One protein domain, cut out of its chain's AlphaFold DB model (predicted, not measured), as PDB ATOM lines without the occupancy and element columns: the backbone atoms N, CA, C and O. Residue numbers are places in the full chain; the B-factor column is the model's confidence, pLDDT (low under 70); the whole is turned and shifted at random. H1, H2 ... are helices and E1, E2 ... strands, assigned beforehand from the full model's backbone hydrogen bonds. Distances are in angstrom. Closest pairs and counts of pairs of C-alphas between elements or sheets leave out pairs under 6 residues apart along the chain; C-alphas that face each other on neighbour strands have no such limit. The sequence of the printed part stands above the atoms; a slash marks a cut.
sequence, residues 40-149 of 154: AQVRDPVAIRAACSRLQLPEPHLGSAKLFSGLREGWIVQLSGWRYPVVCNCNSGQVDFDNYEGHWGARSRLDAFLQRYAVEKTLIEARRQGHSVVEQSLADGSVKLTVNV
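Overview. This is residues 40 to 149 of the 154 residues of an uncharacterized protein of Novipirellula aureliae (UniProt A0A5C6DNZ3). A strongly twisted sheet of four strands, E1 to E4, lies at one end and a separate two-stranded hairpin, E5 and E6, at the other, with the long helix H2 running between them. The short helix H1 crosses H2 steeply and covers part of the sheet over E2, while E5 and E6 fold back along H2 from its last residues. The printed part has 110 residues, with two named helices and six named strands in the order H1 E1 E2 E3 E4 H2 E5 E6; both sheets are antiparallel, in the orders E1 E2 E3 E4 and E5 E6. The class is mixed, helices and strands. The whole is compact, with a radius of gyration of the C-alphas of 14.5 A, and spans 44 by 31 by 21 A.

Arrangement. E1, residues 61 to 67, E2, residues 70 to 77, E3, residues 86 to 89, and E4, residues 94 to 96, form a meander, each strand the antiparallel neighbour of the one before. E2 bends by 97 degrees at residue 74: C-alphas 67 and 70 of E1 and E2 face each other at 5.0 A, and C-alphas 77 and 86 of E2 and E3 at 5.1 A. Within hydrogen-bond range are N 65 and O 72 at 2.9 A, N 77 and O 86 at 2.8 A, and N 96 and O 87 at 2.8 A. H1, residues 45 to 54, is on this sheet, over E2, at a height of 9.6 A, and runs slantwise to the strands, at 39 degrees to E2 on the local plane. H2, residues 107 to 128, only grazes the sheet with its residues 110 to 114. H1 and H2 touch, the closest C-alphas being those of Ala 51 and Tyr 117 at 4.9 A, with a steep tilt of 61 degrees, opposite ways. The hairpin of E5, residues 132 to 137, and E6, residues 143 to 148, has N 134 and O 146 at 2.8 A; the closest C-alphas of H2 and E5 are those of Ala 126 and Ser 132, 6.2 A. H1 is apart from E5 and E6. In H1 and H2 every O i to N i+4 pair is within hydrogen-bond range.

Along the chain. H2 is 31.6 A long, from C-alpha 107 at (5.556, -21.036, 24.588) to C-alpha 128 at (11.864, -31.135, 53.831). H1 measures 14.3 A and begins at C-alpha 45, (10.028, -36.225, 39.172). E1 measures 15.6 A, E2 16.1 A, E5 16.8 A and E6 16.0 A; E3 and E4 are shorter.

Size, cuts and confidence. The C-alphas of Phe 68 and Val 149, the two farthest apart, are 44.3 A apart. The printed part has no cut and no long link. The mean pLDDT of the printed part is 91.2, and residue 40 is under 70.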
ATOM      1  N   ALA A  40      16.198 -22.870  34.518       58.97
ATOM      2  CA  ALA A  40      15.633 -23.783  35.507       58.97
ATOM      3  C   ALA A  40      15.958 -25.221  35.119       58.97
ATOM      4  O   ALA A  40      15.583 -25.683  34.044       58.97
ATOM      5  N   GLN A  41      16.641 -25.933  36.012       83.62
ATOM      6  CA  GLN A  41      16.939 -27.345  35.808       83.62
ATOM      7  C   GLN A  41      15.802 -28.201  36.361       83.62
ATOM      8  O   GLN A  41      15.495 -28.163  37.558       83.62
ATOM      9  N   VAL A  42      15.199 -29.007  35.493       91.00
ATOM     10  CA  VAL A  42      14.097 -29.900  35.859       91.00
ATOM     11  C   VAL A  42      14.668 -31.263  36.238       91.00
ATOM     12  O   VAL A  42      15.040 -32.049  35.374       91.00
ATOM     13  N   ARG A  43      14.794 -31.519  37.544       93.69
ATOM     14  CA  ARG A  43      15.490 -32.689  38.115       93.69
ATOM     15  C   ARG A  43      14.646 -33.545  39.048       93.69
ATOM     16  O   ARG A  43      15.074 -34.636  39.405       93.69
ATOM     17  N   ASP A  44      13.491 -33.051  39.481       93.56
ATOM     18  CA  ASP A  44      12.667 -33.725  40.481       93.56
ATOM     19  C   ASP A  44      11.364 -34.266  39.867       93.56
ATOM     20  O   ASP A  44      10.438 -33.487  39.615       93.56
ATOM     21  N   PRO A  45      11.246 -35.593  39.671       96.31
ATOM     22  CA  PRO A  45      10.028 -36.225  39.172       96.31
ATOM     23  C   PRO A  45       8.774 -35.944  40.001       96.31
ATOM     24  O   PRO A  45       7.672 -35.869  39.456       96.31
ATOM     25  N   VAL A  46       8.917 -35.778  41.320       97.12
ATOM     26  CA  VAL A  46       7.788 -35.495  42.214       97.12
ATOM     27  C   VAL A  46       7.247 -34.100  41.926       97.12
ATOM     28  O   VAL A  46       6.036 -33.936  41.772       97.12
ATOM     29  N   ALA A  47       8.135 -33.117  41.762       95.56
ATOM     30  CA  ALA A  47       7.751 -31.763  41.377       95.56
ATOM     31  C   ALA A  47       7.161 -31.708  39.955       95.56
ATOM     32  O   ALA A  47       6.200 -30.976  39.730       95.56
ATOM     33  N   ILE A  48       7.660 -32.516  39.005       97.44
ATOM     34  CA  ILE A  48       7.072 -32.632  37.653       97.44
ATOM     35  C   ILE A  48       5.621 -33.122  37.737       97.44
ATOM     36  O   ILE A  48       4.723 -32.506  37.161       97.44
ATOM     37  N   ARG A  49       5.373 -34.207  38.482       98.12
ATOM     38  CA  ARG A  49       4.023 -34.762  38.672       98.12
ATOM     39  C   ARG A  49       3.086 -33.767  39.352       98.12
ATOM     40  O   ARG A  49       1.961 -33.578  38.895       98.12
ATOM     41  N   ALA A  50       3.552 -33.101  40.408       97.56
ATOM     42  CA  ALA A  50       2.768 -32.101  41.125       97.56
ATOM     43  C   ALA A  50       2.422 -30.890  40.237       97.56
ATOM     44  O   ALA A  50       1.275 -30.437  40.230       97.56
ATOM     45  N   ALA A  51       3.368 -30.428  39.411       96.25
ATOM     46  CA  ALA A  51       3.135 -29.351  38.453       96.25
ATOM     47  C   ALA A  51       2.094 -29.738  37.395       96.25
ATOM     48  O   ALA A  51       1.186 -28.952  37.118       96.25
ATOM     49  N   CYS A  52       2.181 -30.956  36.849       97.81
ATOM     50  CA  CYS A  52       1.191 -31.470  35.897       97.81
ATOM     51  C   CYS A  52      -0.203 -31.542  36.527       97.81
ATOM     52  O   CYS A  52      -1.163 -31.059  35.932       97.81
ATOM     53  N   SER A  53      -0.298 -32.052  37.758       97.69
ATOM     54  CA  SER A  53      -1.556 -32.126  38.506       97.69
ATOM     55  C   SER A  53      -2.195 -30.746  38.708       97.69
ATOM     56  O   SER A  53      -3.361 -30.547  38.366       97.69
ATOM     57  N   ARG A  54      -1.427 -29.739  39.159       95.31
ATOM     58  CA  ARG A  54      -1.938 -28.365  39.344       95.31
ATOM     59  C   ARG A  54      -2.368 -27.693  38.045       95.31
ATOM     60  O   ARG A  54      -3.260 -26.850  38.071       95.31
ATOM     61  N   LEU A  55      -1.735 -28.045  36.931       95.88
ATOM     62  CA  LEU A  55      -2.092 -27.548  35.603       95.88
ATOM     63  C   LEU A  55      -3.165 -28.392  34.907       95.88
ATOM     64  O   LEU A  55      -3.506 -28.083  33.768       95.88
ATOM     65  N   GLN A  56      -3.698 -29.423  35.575       97.38
ATOM     66  CA  GLN A  56      -4.685 -30.354  35.016       97.38
ATOM     67  C   GLN A  56      -4.199 -31.010  33.711       97.38
ATOM     68  O   GLN A  56      -4.968 -31.246  32.780       97.38
ATOM     69  N   LEU A  57      -2.896 -31.280  33.635       97.62
ATOM     70  CA  LEU A  57      -2.272 -31.989  32.525       97.62
ATOM     71  C   LEU A  57      -2.367 -33.507  32.739       97.62
ATOM     72  O   LEU A  57      -2.473 -33.956  33.885       97.62
ATOM     73  N   PRO A  58      -2.281 -34.309  31.661       97.62
ATOM     74  CA  PRO A  58      -2.117 -35.754  31.775       97.62
ATOM     75  C   PRO A  58      -0.944 -36.121  32.690       97.62
ATOM     76  O   PRO A  58       0.060 -35.405  32.739       97.62
ATOM     77  N   GLU A  59      -1.065 -37.244  33.399       97.31
ATOM     78  CA  GLU A  59       0.004 -37.703  34.283       97.31
ATOM     79  C   GLU A  59       1.293 -37.950  33.476       97.31
ATOM     80  O   GLU A  59       1.265 -38.670  32.469       97.31
ATOM     81  N   PRO A  60       2.427 -37.347  33.880       97.75
ATOM     82  CA  PRO A  60       3.677 -37.539  33.174       97.75
ATOM     83  C   PRO A  60       4.227 -38.932  33.474       97.75
ATOM     84  O   PRO A  60       4.069 -39.456  34.577       97.75
ATOM     85  N   HIS A  61       4.911 -39.522  32.500       97.44
ATOM     86  CA  HIS A  61       5.476 -40.864  32.613       97.44
ATOM     87  C   HIS A  61       6.920 -40.889  32.116       97.44
ATOM     88  O   HIS A  61       7.312 -40.101  31.256       97.44
ATOM     89  N   LEU A  62       7.722 -41.788  32.677       97.88
ATOM     90  CA  LEU A  62       9.100 -42.008  32.252       97.88
ATOM     91  C   LEU A  62       9.120 -42.875  30.987       97.88
ATOM     92  O   LEU A  62       8.475 -43.922  30.947       97.88
ATOM     93  N   GLY A  63       9.882 -42.468  29.976       97.06
ATOM     94  CA  GLY A  63      10.059 -43.249  28.756       97.06
ATOM     95  C   GLY A  63      10.798 -42.482  27.668       97.06
ATOM     96  O   GLY A  63      11.496 -41.505  27.946       97.06
ATOM     97  N   SER A  64      10.611 -42.919  26.426       97.31
ATOM     98  CA  SER A  64      11.198 -42.284  25.246       97.31
ATOM     99  C   SER A  64      10.093 -41.690  24.372       97.31
ATOM    100  O   SER A  64       9.114 -42.365  24.054       97.31
ATOM    101  N   ALA A  65      10.239 -40.429  23.967       96.94
ATOM    102  CA  ALA A  65       9.290 -39.738  23.099       96.94
ATOM    103  C   ALA A  65       9.977 -39.220  21.837       96.94
ATOM    104  O   ALA A  65      11.111 -38.735  21.862       96.94
ATOM    105  N   LYS A  66       9.266 -39.321  20.709       95.81
ATOM    106  CA  LYS A  66       9.717 -38.773  19.433       95.81
ATOM    107  C   LYS A  66       9.352 -37.293  19.361       95.81
ATOM    108  O   LYS A  66       8.177 -36.951  19.235       95.81
ATOM    109  N   LEU A  67      10.369 -36.445  19.393       94.31
ATOM    110  CA  LEU A  67      10.276 -35.044  19.013       94.31
ATOM    111  C   LEU A  67      10.540 -34.894  17.506       94.31
ATOM    112  O   LEU A  67      10.927 -35.852  16.826       94.31
ATOM    113  N   PHE A  68      10.330 -33.698  16.966       91.75
ATOM    114  CA  PHE A  68      10.721 -33.398  15.589       91.75
ATOM    115  C   PHE A  68      12.248 -33.473  15.430       91.75
ATOM    116  O   PHE A  68      12.744 -34.062  14.473       91.75
ATOM    117  N   SER A  69      12.985 -32.974  16.422       88.88
ATOM    118  CA  SER A  69      14.448 -33.006  16.522       88.88
ATOM    119  C   SER A  69      15.035 -34.380  16.899       88.88
ATOM    120  O   SER A  69      16.247 -34.513  17.091       88.88
ATOM    121  N   GLY A  70      14.201 -35.420  17.002       93.75
ATOM    122  CA  GLY A  70      14.618 -36.807  17.212       93.75
ATOM    123  C   GLY A  70      14.035 -37.454  18.467       93.75
ATOM    124  O   GLY A  70      13.155 -36.914  19.131       93.75
ATOM    125  N   LEU A  71      14.516 -38.658  18.783       96.88
ATOM    126  CA  LEU A  71      14.112 -39.378  19.991       96.88
ATOM    127  C   LEU A  71      14.791 -38.758  21.223       96.88
ATOM    128  O   LEU A  71      15.969 -38.391  21.166       96.88
ATOM    129  N   ARG A  72      14.050 -38.634  22.323       97.44
ATOM    130  CA  ARG A  72      14.554 -38.205  23.635       97.44
ATOM    131  C   ARG A  72      14.022 -39.119  24.723       97.44
ATOM    132  O   ARG A  72      12.920 -39.646  24.588       97.44
ATOM    133  N   GLU A  73      14.789 -39.265  25.796       97.12
ATOM    134  CA  GLU A  73      14.432 -40.084  26.955       97.12
ATOM    135  C   GLU A  73      14.345 -39.230  28.214       97.12
ATOM    136  O   GLU A  73      15.192 -38.366  28.461       97.12
ATOM    137  N   GLY A  74      13.317 -39.475  29.020       97.19
ATOM    138  CA  GLY A  74      13.078 -38.741  30.252       97.19
ATOM    139  C   GLY A  74      11.615 -38.774  30.667       97.19
ATOM    140  O   GLY A  74      10.840 -39.637  30.258       97.19
ATOM    141  N   TRP A  75      11.239 -37.820  31.511       98.25
ATOM    142  CA  TRP A  75       9.856 -37.628  31.924       98.25
ATOM    143  C   TRP A  75       9.083 -36.892  30.841       98.25
ATOM    144  O   TRP A  75       9.383 -35.742  30.527       98.25
ATOM    145  N   ILE A  76       8.092 -37.569  30.275       98.38
ATOM    146  CA  ILE A  76       7.272 -37.082  29.174       98.38
ATOM    147  C   ILE A  76       6.088 -36.312  29.758       98.38
ATOM    148  O   ILE A  76       5.281 -36.865  30.505       98.38
ATOM    149  N   VAL A  77       5.981 -35.034  29.400       98.19
ATOM    150  CA  VAL A  77       4.928 -34.109  29.827       98.19
ATOM    151  C   VAL A  77       4.145 -33.653  28.600       98.19
ATOM    152  O   VAL A  77       4.678 -32.985  27.712       98.19
ATOM    153  N   GLN A  78       2.853 -33.977  28.555       98.06
ATOM    154  CA  GLN A  78       1.974 -33.541  27.474       98.06
ATOM    155  C   GLN A  78       1.315 -32.206  27.829       98.06
ATOM    156  O   GLN A  78       0.341 -32.157  28.580       98.06
ATOM    157  N   LEU A  79       1.828 -31.110  27.269       97.31
ATOM    158  CA  LEU A  79       1.222 -29.788  27.432       97.31
ATOM    159  C   LEU A  79      -0.058 -29.654  26.589       97.31
ATOM    160  O   LEU A  79      -0.165 -30.190  25.481       97.31
ATOM    161  N   SER A  80      -1.038 -28.899  27.095       94.69
ATOM    162  CA  SER A  80      -2.293 -28.644  26.380       94.69
ATOM    163  C   SER A  80      -2.045 -27.904  25.064       94.69
ATOM    164  O   SER A  80      -1.443 -26.827  25.052       94.69
ATOM    165  N   GLY A  81      -2.545 -28.462  23.960       93.94
ATOM    166  CA  GLY A  81      -2.419 -27.870  22.624       93.94
ATOM    167  C   GLY A  81      -1.035 -28.014  21.986       93.94
ATOM    168  O   GLY A  81      -0.772 -27.363  20.979       93.94
ATOM    169  N   TRP A  82      -0.149 -28.835  22.557       97.12
ATOM    170  CA  TRP A  82       1.160 -29.117  21.972       97.12
ATOM    171  C   TRP A  82       1.125 -30.355  21.077       97.12
ATOM    172  O   TRP A  82       0.538 -31.375  21.435       97.12
ATOM    173  N   ARG A  83       1.784 -30.270  19.917       96.00
ATOM    174  CA  ARG A  83       1.900 -31.380  18.959       96.00
ATOM    175  C   ARG A  83       2.902 -32.434  19.421       96.00
ATOM    176  O   ARG A  83       2.658 -33.621  19.239       96.00
ATOM    177  N   TYR A  84       4.023 -31.986  19.976       95.19
ATOM    178  CA  TYR A  84       5.066 -32.840  20.534       95.19
ATOM    179  C   TYR A  84       5.099 -32.658  22.052       95.19
ATOM    180  O   TYR A  84       4.880 -31.539  22.525       95.19
ATOM    181  N   PRO A  85       5.345 -33.725  22.827       97.44
ATOM    182  CA  PRO A  85       5.471 -33.592  24.268       97.44
ATOM    183  C   PRO A  85       6.749 -32.832  24.635       97.44
ATOM    184  O   PRO A  85       7.671 -32.688  23.834       97.44
ATOM    185  N   VAL A  86       6.811 -32.382  25.881       97.25
ATOM    186  CA  VAL A  86       8.046 -31.914  26.511       97.25
ATOM    187  C   VAL A  86       8.706 -33.108  27.194       97.25
ATOM    188  O   VAL A  86       8.022 -33.891  27.851       97.25
ATOM    189  N   VAL A  87      10.020 -33.259  27.054       97.62
ATOM    190  CA  VAL A  87      10.783 -34.335  27.697       97.62
ATOM    191  C   VAL A  87      11.757 -33.728  28.697       97.62
ATOM    192  O   VAL A  87      12.646 -32.963  28.340       97.62
ATOM    193  N   CYS A  88      11.589 -34.064  29.973       96.62
ATOM    194  CA  CYS A  88      12.450 -33.599  31.053       96.62
ATOM    195  C   CYS A  88      13.451 -34.692  31.438       96.62
ATOM    196  O   CYS A  88      13.088 -35.699  32.057       96.62
ATOM    197  N   ASN A  89      14.726 -34.485  31.124       95.38
ATOM    198  CA  ASN A  89      15.793 -35.365  31.575       95.38
ATOM    199  C   ASN A  89      16.208 -34.971  32.998       95.38
ATOM    200  O   ASN A  89      16.956 -34.017  33.202       95.38
ATOM    201  N   CYS A  90      15.735 -35.726  33.992       93.31
ATOM    202  CA  CYS A  90      15.987 -35.404  35.397       93.31
ATOM    203  C   CYS A  90      17.456 -35.567  35.825       93.31
ATOM    204  O   CYS A  90      17.868 -34.967  36.817       93.31
ATOM    205  N   ASN A  91      18.257 -36.333  35.079       91.88
ATOM    206  CA  ASN A  91      19.668 -36.553  35.391       91.88
ATOM    207  C   ASN A  91      20.512 -35.342  34.974       91.88
ATOM    208  O   ASN A  91      21.320 -34.845  35.759       91.88
ATOM    209  N   SER A  92      20.315 -34.837  33.752       90.44
ATOM    210  CA  SER A  92      21.015 -33.638  33.272       90.44
ATOM    211  C   SER A  92      20.368 -32.347  33.790       90.44
ATOM    212  O   SER A  92      21.054 -31.355  34.053       90.44
ATOM    213  N   GLY A  93      19.055 -32.370  34.016       88.19
ATOM    214  CA  GLY A  93      18.222 -31.202  34.282       88.19
ATOM    215  C   GLY A  93      17.719 -30.501  33.019       88.19
ATOM    216  O   GLY A  93      17.143 -29.422  33.142       88.19
ATOM    217  N   GLN A  94      17.966 -31.062  31.830       90.50
ATOM    218  CA  GLN A  94      17.546 -30.483  30.553       90.50
ATOM    219  C   GLN A  94      16.062 -30.731  30.269       90.50
ATOM    220  O   GLN A  94      15.476 -31.728  30.697       90.50
ATOM    221  N   VAL A  95      15.474 -29.808  29.512       93.56
ATOM    222  CA  VAL A  95      14.095 -29.880  29.030       93.56
ATOM    223  C   VAL A  95      14.128 -29.788  27.509       93.56
ATOM    224  O   VAL A  95      14.388 -28.720  26.960       93.56
ATOM    225  N   ASP A  96      13.878 -30.908  26.839       94.81
ATOM    226  CA  ASP A  96      13.786 -30.996  25.384       94.81
ATOM    227  C   ASP A  96      12.342 -30.754  24.930       94.81
ATOM    228  O   ASP A  96      11.393 -31.315  25.486       94.81
ATOM    229  N   PHE A  97      12.163 -29.925  23.905       94.19
ATOM    230  CA  PHE A  97      10.856 -29.632  23.326       94.19
ATOM    231  C   PHE A  97      11.014 -29.052  21.915       94.19
ATOM    232  O   PHE A  97      12.019 -28.413  21.617       94.19
ATOM    233  N   ASP A  98       9.987 -29.201  21.077       92.12
ATOM    234  CA  ASP A  98       9.918 -28.561  19.761       92.12
ATOM    235  C   ASP A  98       8.602 -27.798  19.636       92.12
ATOM    236  O   ASP A  98       7.525 -28.397  19.614       92.12
ATOM    237  N   ASN A  99       8.674 -26.471  19.536       91.19
ATOM    238  CA  ASN A  99       7.483 -25.632  19.404       91.19
ATOM    239  C   ASN A  99       7.368 -24.904  18.054       91.19
ATOM    240  O   ASN A  99       6.324 -24.303  17.823       91.19
ATOM    241  N   TYR A 100       8.395 -24.959  17.188       90.81
ATOM    242  CA  TYR A 100       8.484 -24.302  15.867       90.81
ATOM    243  C   TYR A 100       7.819 -22.915  15.838       90.81
ATOM    244  O   TYR A 100       6.699 -22.770  15.358       90.81
ATOM    245  N   GLU A 101       8.461 -21.918  16.455       87.50
ATOM    246  CA  GLU A 101       7.946 -20.534  16.569       87.50
ATOM    247  C   GLU A 101       6.523 -20.418  17.162       87.50
ATOM    248  O   GLU A 101       5.835 -19.416  17.006       87.50
ATOM    249  N   GLY A 102       6.074 -21.440  17.893       89.19
ATOM    250  CA  GLY A 102       4.742 -21.507  18.490       89.19
ATOM    251  C   GLY A 102       3.714 -22.298  17.675       89.19
ATOM    252  O   GLY A 102       2.647 -22.613  18.206       89.19
ATOM    253  N   HIS A 103       4.019 -22.694  16.435       91.50
ATOM    254  CA  HIS A 103       3.115 -23.470  15.580       91.50
ATOM    255  C   HIS A 103       2.771 -24.855  16.139       91.50
ATOM    256  O   HIS A 103       1.730 -25.415  15.797       91.50
ATOM    257  N   TRP A 104       3.636 -25.428  16.976       95.25
ATOM    258  CA  TRP A 104       3.426 -26.749  17.582       95.25
ATOM    259  C   TRP A 104       3.124 -26.692  19.072       95.25
ATOM    260  O   TRP A 104       3.089 -27.731  19.728       95.25
ATOM    261  N   GLY A 105       2.882 -25.496  19.598       94.56
ATOM    262  CA  GLY A 105       2.560 -25.288  20.996       94.56
ATOM    263  C   GLY A 105       2.943 -23.890  21.453       94.56
ATOM    264  O   GLY A 105       4.047 -23.409  21.198       94.56
ATOM    265  N   ALA A 106       2.038 -23.230  22.171       93.56
ATOM    266  CA  ALA A 106       2.304 -21.903  22.706       93.56
ATOM    267  C   ALA A 106       3.396 -21.962  23.784       93.56
ATOM    268  O   ALA A 106       3.270 -22.708  24.761       93.56
ATOM    269  N   ARG A 107       4.434 -21.125  23.639       90.69
ATOM    270  CA  ARG A 107       5.556 -21.036  24.588       90.69
ATOM    271  C   ARG A 107       5.091 -20.757  26.023       90.69
ATOM    272  O   ARG A 107       5.595 -21.379  26.949       90.69
ATOM    273  N   SER A 108       4.041 -19.955  26.184       91.19
ATOM    274  CA  SER A 108       3.431 -19.651  27.484       91.19
ATOM    275  C   SER A 108       2.943 -20.884  28.255       91.19
ATOM    276  O   SER A 108       2.911 -20.862  29.481       91.19
ATOM    277  N   ARG A 109       2.584 -21.984  27.576       94.56
ATOM    278  CA  ARG A 109       2.217 -23.248  28.242       94.56
ATOM    279  C   ARG A 109       3.435 -23.948  28.840       94.56
ATOM    280  O   ARG A 109       3.324 -24.506  29.928       94.56
ATOM    281  N   LEU A 110       4.579 -23.893  28.155       93.81
ATOM    282  CA  LEU A 110       5.849 -24.382  28.691       93.81
ATOM    283  C   LEU A 110       6.298 -23.510  29.863       93.81
ATOM    284  O   LEU A 110       6.655 -24.042  30.909       93.81
ATOM    285  N   ASP A 111       6.207 -22.188  29.729       91.62
ATOM    286  CA  ASP A 111       6.583 -21.270  30.806       91.62
ATOM    287  C   ASP A 111       5.686 -21.467  32.044       91.62
ATOM    288  O   ASP A 111       6.188 -21.537  33.165       91.62
ATOM    289  N   ALA A 112       4.375 -21.675  31.858       91.50
ATOM    290  CA  ALA A 112       3.456 -22.014  32.946       91.50
ATOM    291  C   ALA A 112       3.820 -23.342  33.630       91.50
ATOM    292  O   ALA A 112       3.785 -23.431  34.860       91.50
ATOM    293  N   PHE A 113       4.201 -24.363  32.855       94.94
ATOM    294  CA  PHE A 113       4.708 -25.625  33.395       94.94
ATOM    295  C   PHE A 113       5.979 -25.423  34.222       94.94
ATOM    296  O   PHE A 113       6.030 -25.878  35.363       94.94
ATOM    297  N   LEU A 114       6.970 -24.697  33.703       92.94
ATOM    298  CA  LEU A 114       8.227 -24.436  34.407       92.94
ATOM    299  C   LEU A 114       8.011 -23.614  35.683       92.94
ATOM    300  O   LEU A 114       8.584 -23.939  36.724       92.94
ATOM    301  N   GLN A 115       7.136 -22.606  35.637       89.06
ATOM    302  CA  GLN A 115       6.758 -21.822  36.811       89.06
ATOM    303  C   GLN A 115       6.108 -22.707  37.881       89.06
ATOM    304  O   GLN A 115       6.470 -22.616  39.054       89.06
ATOM    305  N   ARG A 116       5.183 -23.603  37.506       93.00
ATOM    306  CA  ARG A 116       4.567 -24.536  38.466       93.00
ATOM    307  C   ARG A 116       5.539 -25.580  38.985       93.00
ATOM    308  O   ARG A 116       5.538 -25.823  40.185       93.00
ATOM    309  N   TYR A 117       6.411 -26.120  38.143       94.06
ATOM    310  CA  TYR A 117       7.488 -27.001  38.585       94.06
ATOM    311  C   TYR A 117       8.368 -26.325  39.639       94.06
ATOM    312  O   TYR A 117       8.639 -26.918  40.682       94.06
ATOM    313  N   ALA A 118       8.775 -25.076  39.404       90.00
ATOM    314  CA  ALA A 118       9.598 -24.337  40.350       90.00
ATOM    315  C   ALA A 118       8.877 -24.121  41.688       90.00
ATOM    316  O   ALA A 118       9.470 -24.350  42.740       90.00
ATOM    317  N   VAL A 119       7.588 -23.766  41.648       89.75
ATOM    318  CA  VAL A 119       6.760 -23.640  42.854       89.75
ATOM    319  C   VAL A 119       6.709 -24.949  43.634       89.75
ATOM    320  O   VAL A 119       7.048 -24.964  44.816       89.75
ATOM    321  N   GLU A 120       6.364 -26.056  42.979       94.31
ATOM    322  CA  GLU A 120       6.282 -27.365  43.632       94.31
ATOM    323  C   GLU A 120       7.631 -27.813  44.191       94.31
ATOM    324  O   GLU A 120       7.708 -28.304  45.318       94.31
ATOM    325  N   LYS A 121       8.722 -27.576  43.455       91.81
ATOM    326  CA  LYS A 121      10.063 -27.903  43.932       91.81
ATOM    327  C   LYS A 121      10.427 -27.100  45.181       91.81
ATOM    328  O   LYS A 121      10.945 -27.675  46.137       91.81
ATOM    329  N   THR A 122      10.126 -25.803  45.212       87.12
ATOM    330  CA  THR A 122      10.344 -24.969  46.401       87.12
ATOM    331  C   THR A 122       9.500 -25.441  47.584       87.12
ATOM    332  O   THR A 122      10.027 -25.530  48.690       87.12
ATOM    333  N   LEU A 123       8.229 -25.796  47.368       88.75
ATOM    334  CA  LEU A 123       7.353 -26.326  48.420       88.75
ATOM    335  C   LEU A 123       7.897 -27.633  49.013       88.75
ATOM    336  O   LEU A 123       7.944 -27.782  50.235       88.75
ATOM    337  N   ILE A 124       8.342 -28.558  48.158       89.38
ATOM    338  CA  ILE A 124       8.923 -29.840  48.572       89.38
ATOM    339  C   ILE A 124      10.195 -29.618  49.399       89.38
ATOM    340  O   ILE A 124      10.322 -30.185  50.486       89.38
ATOM    341  N   GLU A 125      11.119 -28.775  48.930       87.31
ATOM    342  CA  GLU A 125      12.378 -28.520  49.643       87.31
ATOM    343  C   GLU A 125      12.178 -27.766  50.957       87.31
ATOM    344  O   GLU A 125      12.771 -28.142  51.966       87.31
ATOM    345  N   ALA A 126      11.315 -26.749  50.975       83.62
ATOM    346  CA  ALA A 126      10.996 -26.017  52.195       83.62
ATOM    347  C   ALA A 126      10.384 -26.951  53.243       83.62
ATOM    348  O   ALA A 126      10.858 -26.999  54.377       83.62
ATOM    349  N   ARG A 127       9.409 -27.782  52.848       88.50
ATOM    350  CA  ARG A 127       8.808 -28.777  53.743       88.50
ATOM    351  C   ARG A 127       9.841 -29.769  54.272       88.50
ATOM    352  O   ARG A 127       9.803 -30.099  55.455       88.50
ATOM    353  N   ARG A 128      10.773 -30.229  53.428       87.00
ATOM    354  CA  ARG A 128      11.864 -31.135  53.831       87.00
ATOM    355  C   ARG A 128      12.773 -30.515  54.897       87.00
ATOM    356  O   ARG A 128      13.312 -31.244  55.721       87.00
ATOM    357  N   GLN A 129      12.916 -29.192  54.892       81.69
ATOM    358  CA  GLN A 129      13.723 -28.427  55.848       81.69
ATOM    359  C   GLN A 129      12.907 -27.895  57.041       81.69
ATOM    360  O   GLN A 129      13.426 -27.140  57.857       81.69
ATOM    361  N   GLY A 130      11.626 -28.267  57.164       86.19
ATOM    362  CA  GLY A 130      10.749 -27.764  58.227       86.19
ATOM    363  C   GLY A 130      10.348 -26.294  58.057       86.19
ATOM    364  O   GLY A 130       9.878 -25.665  59.000       86.19
ATOM    365  N   HIS A 131      10.534 -25.726  56.869       84.19
ATOM    366  CA  HIS A 131      10.136 -24.364  56.533       84.19
ATOM    367  C   HIS A 131       8.715 -24.340  55.967       84.19
ATOM    368  O   HIS A 131       8.231 -25.316  55.387       84.19
ATOM    369  N   SER A 132       8.047 -23.198  56.113       82.12
ATOM    370  CA  SER A 132       6.764 -22.942  55.452       82.12
ATOM    371  C   SER A 132       6.959 -21.991  54.277       82.12
ATOM    372  O   SER A 132       7.943 -21.258  54.216       82.12
ATOM    373  N   VAL A 133       6.042 -22.016  53.314       84.31
ATOM    374  CA  VAL A 133       6.109 -21.161  52.124       84.31
ATOM    375  C   VAL A 133       4.763 -20.490  51.928       84.31
ATOM    376  O   VAL A 133       3.724 -21.140  52.021       84.31
ATOM    377  N   VAL A 134       4.792 -19.198  51.625       84.75
ATOM    378  CA  VAL A 134       3.627 -18.429  51.191       84.75
ATOM    379  C   VAL A 134       3.733 -18.203  49.688       84.75
ATOM    380  O   VAL A 134       4.719 -17.634  49.216       84.75
ATOM    381  N   GLU A 135       2.719 -18.651  48.949       86.38
ATOM    382  CA  GLU A 135       2.570 -18.418  47.511       86.38
ATOM    383  C   GLU A 135       1.643 -17.222  47.266       86.38
ATOM    384  O   GLU A 135       0.501 -17.214  47.724       86.38
ATOM    385  N   GLN A 136       2.115 -16.221  46.521       85.12
ATOM    386  CA  GLN A 136       1.326 -15.066  46.099       85.12
ATOM    387  C   GLN A 136       1.375 -14.933  44.574       85.12
ATOM    388  O   GLN A 136       2.444 -14.766  43.991       85.12
ATOM    389  N   SER A 137       0.209 -14.980  43.924       84.00
ATOM    390  CA  SER A 137       0.097 -14.657  42.496       84.00
ATOM    391  C   SER A 137       0.171 -13.144  42.293       84.00
ATOM    392  O   SER A 137      -0.429 -12.385  43.057       84.00
ATOM    393  N   LEU A 138       0.911 -12.709  41.277       81.75
ATOM    394  CA  LEU A 138       1.075 -11.305  40.916       81.75
ATOM    395  C   LEU A 138       0.205 -10.949  39.702       81.75
ATOM    396  O   LEU A 138      -0.236 -11.820  38.953       81.75
ATOM    397  N   ALA A 139      -0.072  -9.654  39.524       78.44
ATOM    398  CA  ALA A 139      -0.966  -9.161  38.470       78.44
ATOM    399  C   ALA A 139      -0.440  -9.424  37.046       78.44
ATOM    400  O   ALA A 139      -1.220  -9.497  36.102       78.44
ATOM    401  N   ASP A 140       0.873  -9.594  36.901       75.88
ATOM    402  CA  ASP A 140       1.553  -9.927  35.647       75.88
ATOM    403  C   ASP A 140       1.569 -11.440  35.339       75.88
ATOM    404  O   ASP A 140       2.133 -11.861  34.332       75.88
ATOM    405  N   GLY A 141       0.950 -12.268  36.192       74.19
ATOM    406  CA  GLY A 141       0.903 -13.726  36.054       74.19
ATOM    407  C   GLY A 141       2.109 -14.467  36.645       74.19
ATOM    408  O   GLY A 141       2.097 -15.702  36.701       74.19
ATOM    409  N   SER A 142       3.122 -13.747  37.131       78.12
ATOM    410  CA  SER A 142       4.230 -14.345  37.874       78.12
ATOM    411  C   SER A 142       3.803 -14.755  39.288       78.12
ATOM    412  O   SER A 142       2.717 -14.416  39.775       78.12
ATOM    413  N   VAL A 143       4.646 -15.542  39.958       77.88
ATOM    414  CA  VAL A 143       4.388 -16.012  41.323       77.88
ATOM    415  C   VAL A 143       5.527 -15.569  42.229       77.88
ATOM    416  O   VAL A 143       6.702 -15.754  41.930       77.88
ATOM    417  N   LYS A 144       5.183 -14.999  43.378       81.38
ATOM    418  CA  LYS A 144       6.124 -14.714  44.456       81.38
ATOM    419  C   LYS A 144       6.030 -15.825  45.494       81.38
ATOM    420  O   LYS A 144       4.938 -16.123  45.977       81.38
ATOM    421  N   LEU A 145       7.172 -16.402  45.863       80.25
ATOM    422  CA  LEU A 145       7.271 -17.322  46.991       80.25
ATOM    423  C   LEU A 145       8.050 -16.668  48.122       80.25
ATOM    424  O   LEU A 145       9.146 -16.147  47.931       80.25
ATOM    425  N   THR A 146       7.488 -16.710  49.321       81.19
ATOM    426  CA  THR A 146       8.179 -16.281  50.540       81.19
ATOM    427  C   THR A 146       8.389 -17.499  51.417       81.19
ATOM    428  O   THR A 146       7.416 -18.132  51.822       81.19
ATOM    429  N   VAL A 147       9.649 -17.857  51.666       80.94
ATOM    430  CA  VAL A 147      10.000 -19.012  52.497       80.94
ATOM    431  C   VAL A 147      10.205 -18.515  53.921       80.94
ATOM    432  O   VAL A 147      11.117 -17.739  54.196       80.94
ATOM    433  N   ASN A 148       9.344 -18.961  54.828       80.12
ATOM    434  CA  ASN A 148       9.429 -18.675  56.249       80.12
ATOM    435  C   ASN A 148      10.216 -19.791  56.926       80.12
ATOM    436  O   ASN A 148       9.783 -20.946  57.010       80.12
ATOM    437  N   VAL A 149      11.386 -19.417  57.412       80.31
ATOM    438  CA  VAL A 149      12.396 -20.341  57.901       80.31
ATOM    439  C   VAL A 149      12.164 -20.525  59.389       80.31
ATOM    440  O   VAL A 149      12.407 -19.626  60.190       80.31
TER     441      VAL A 149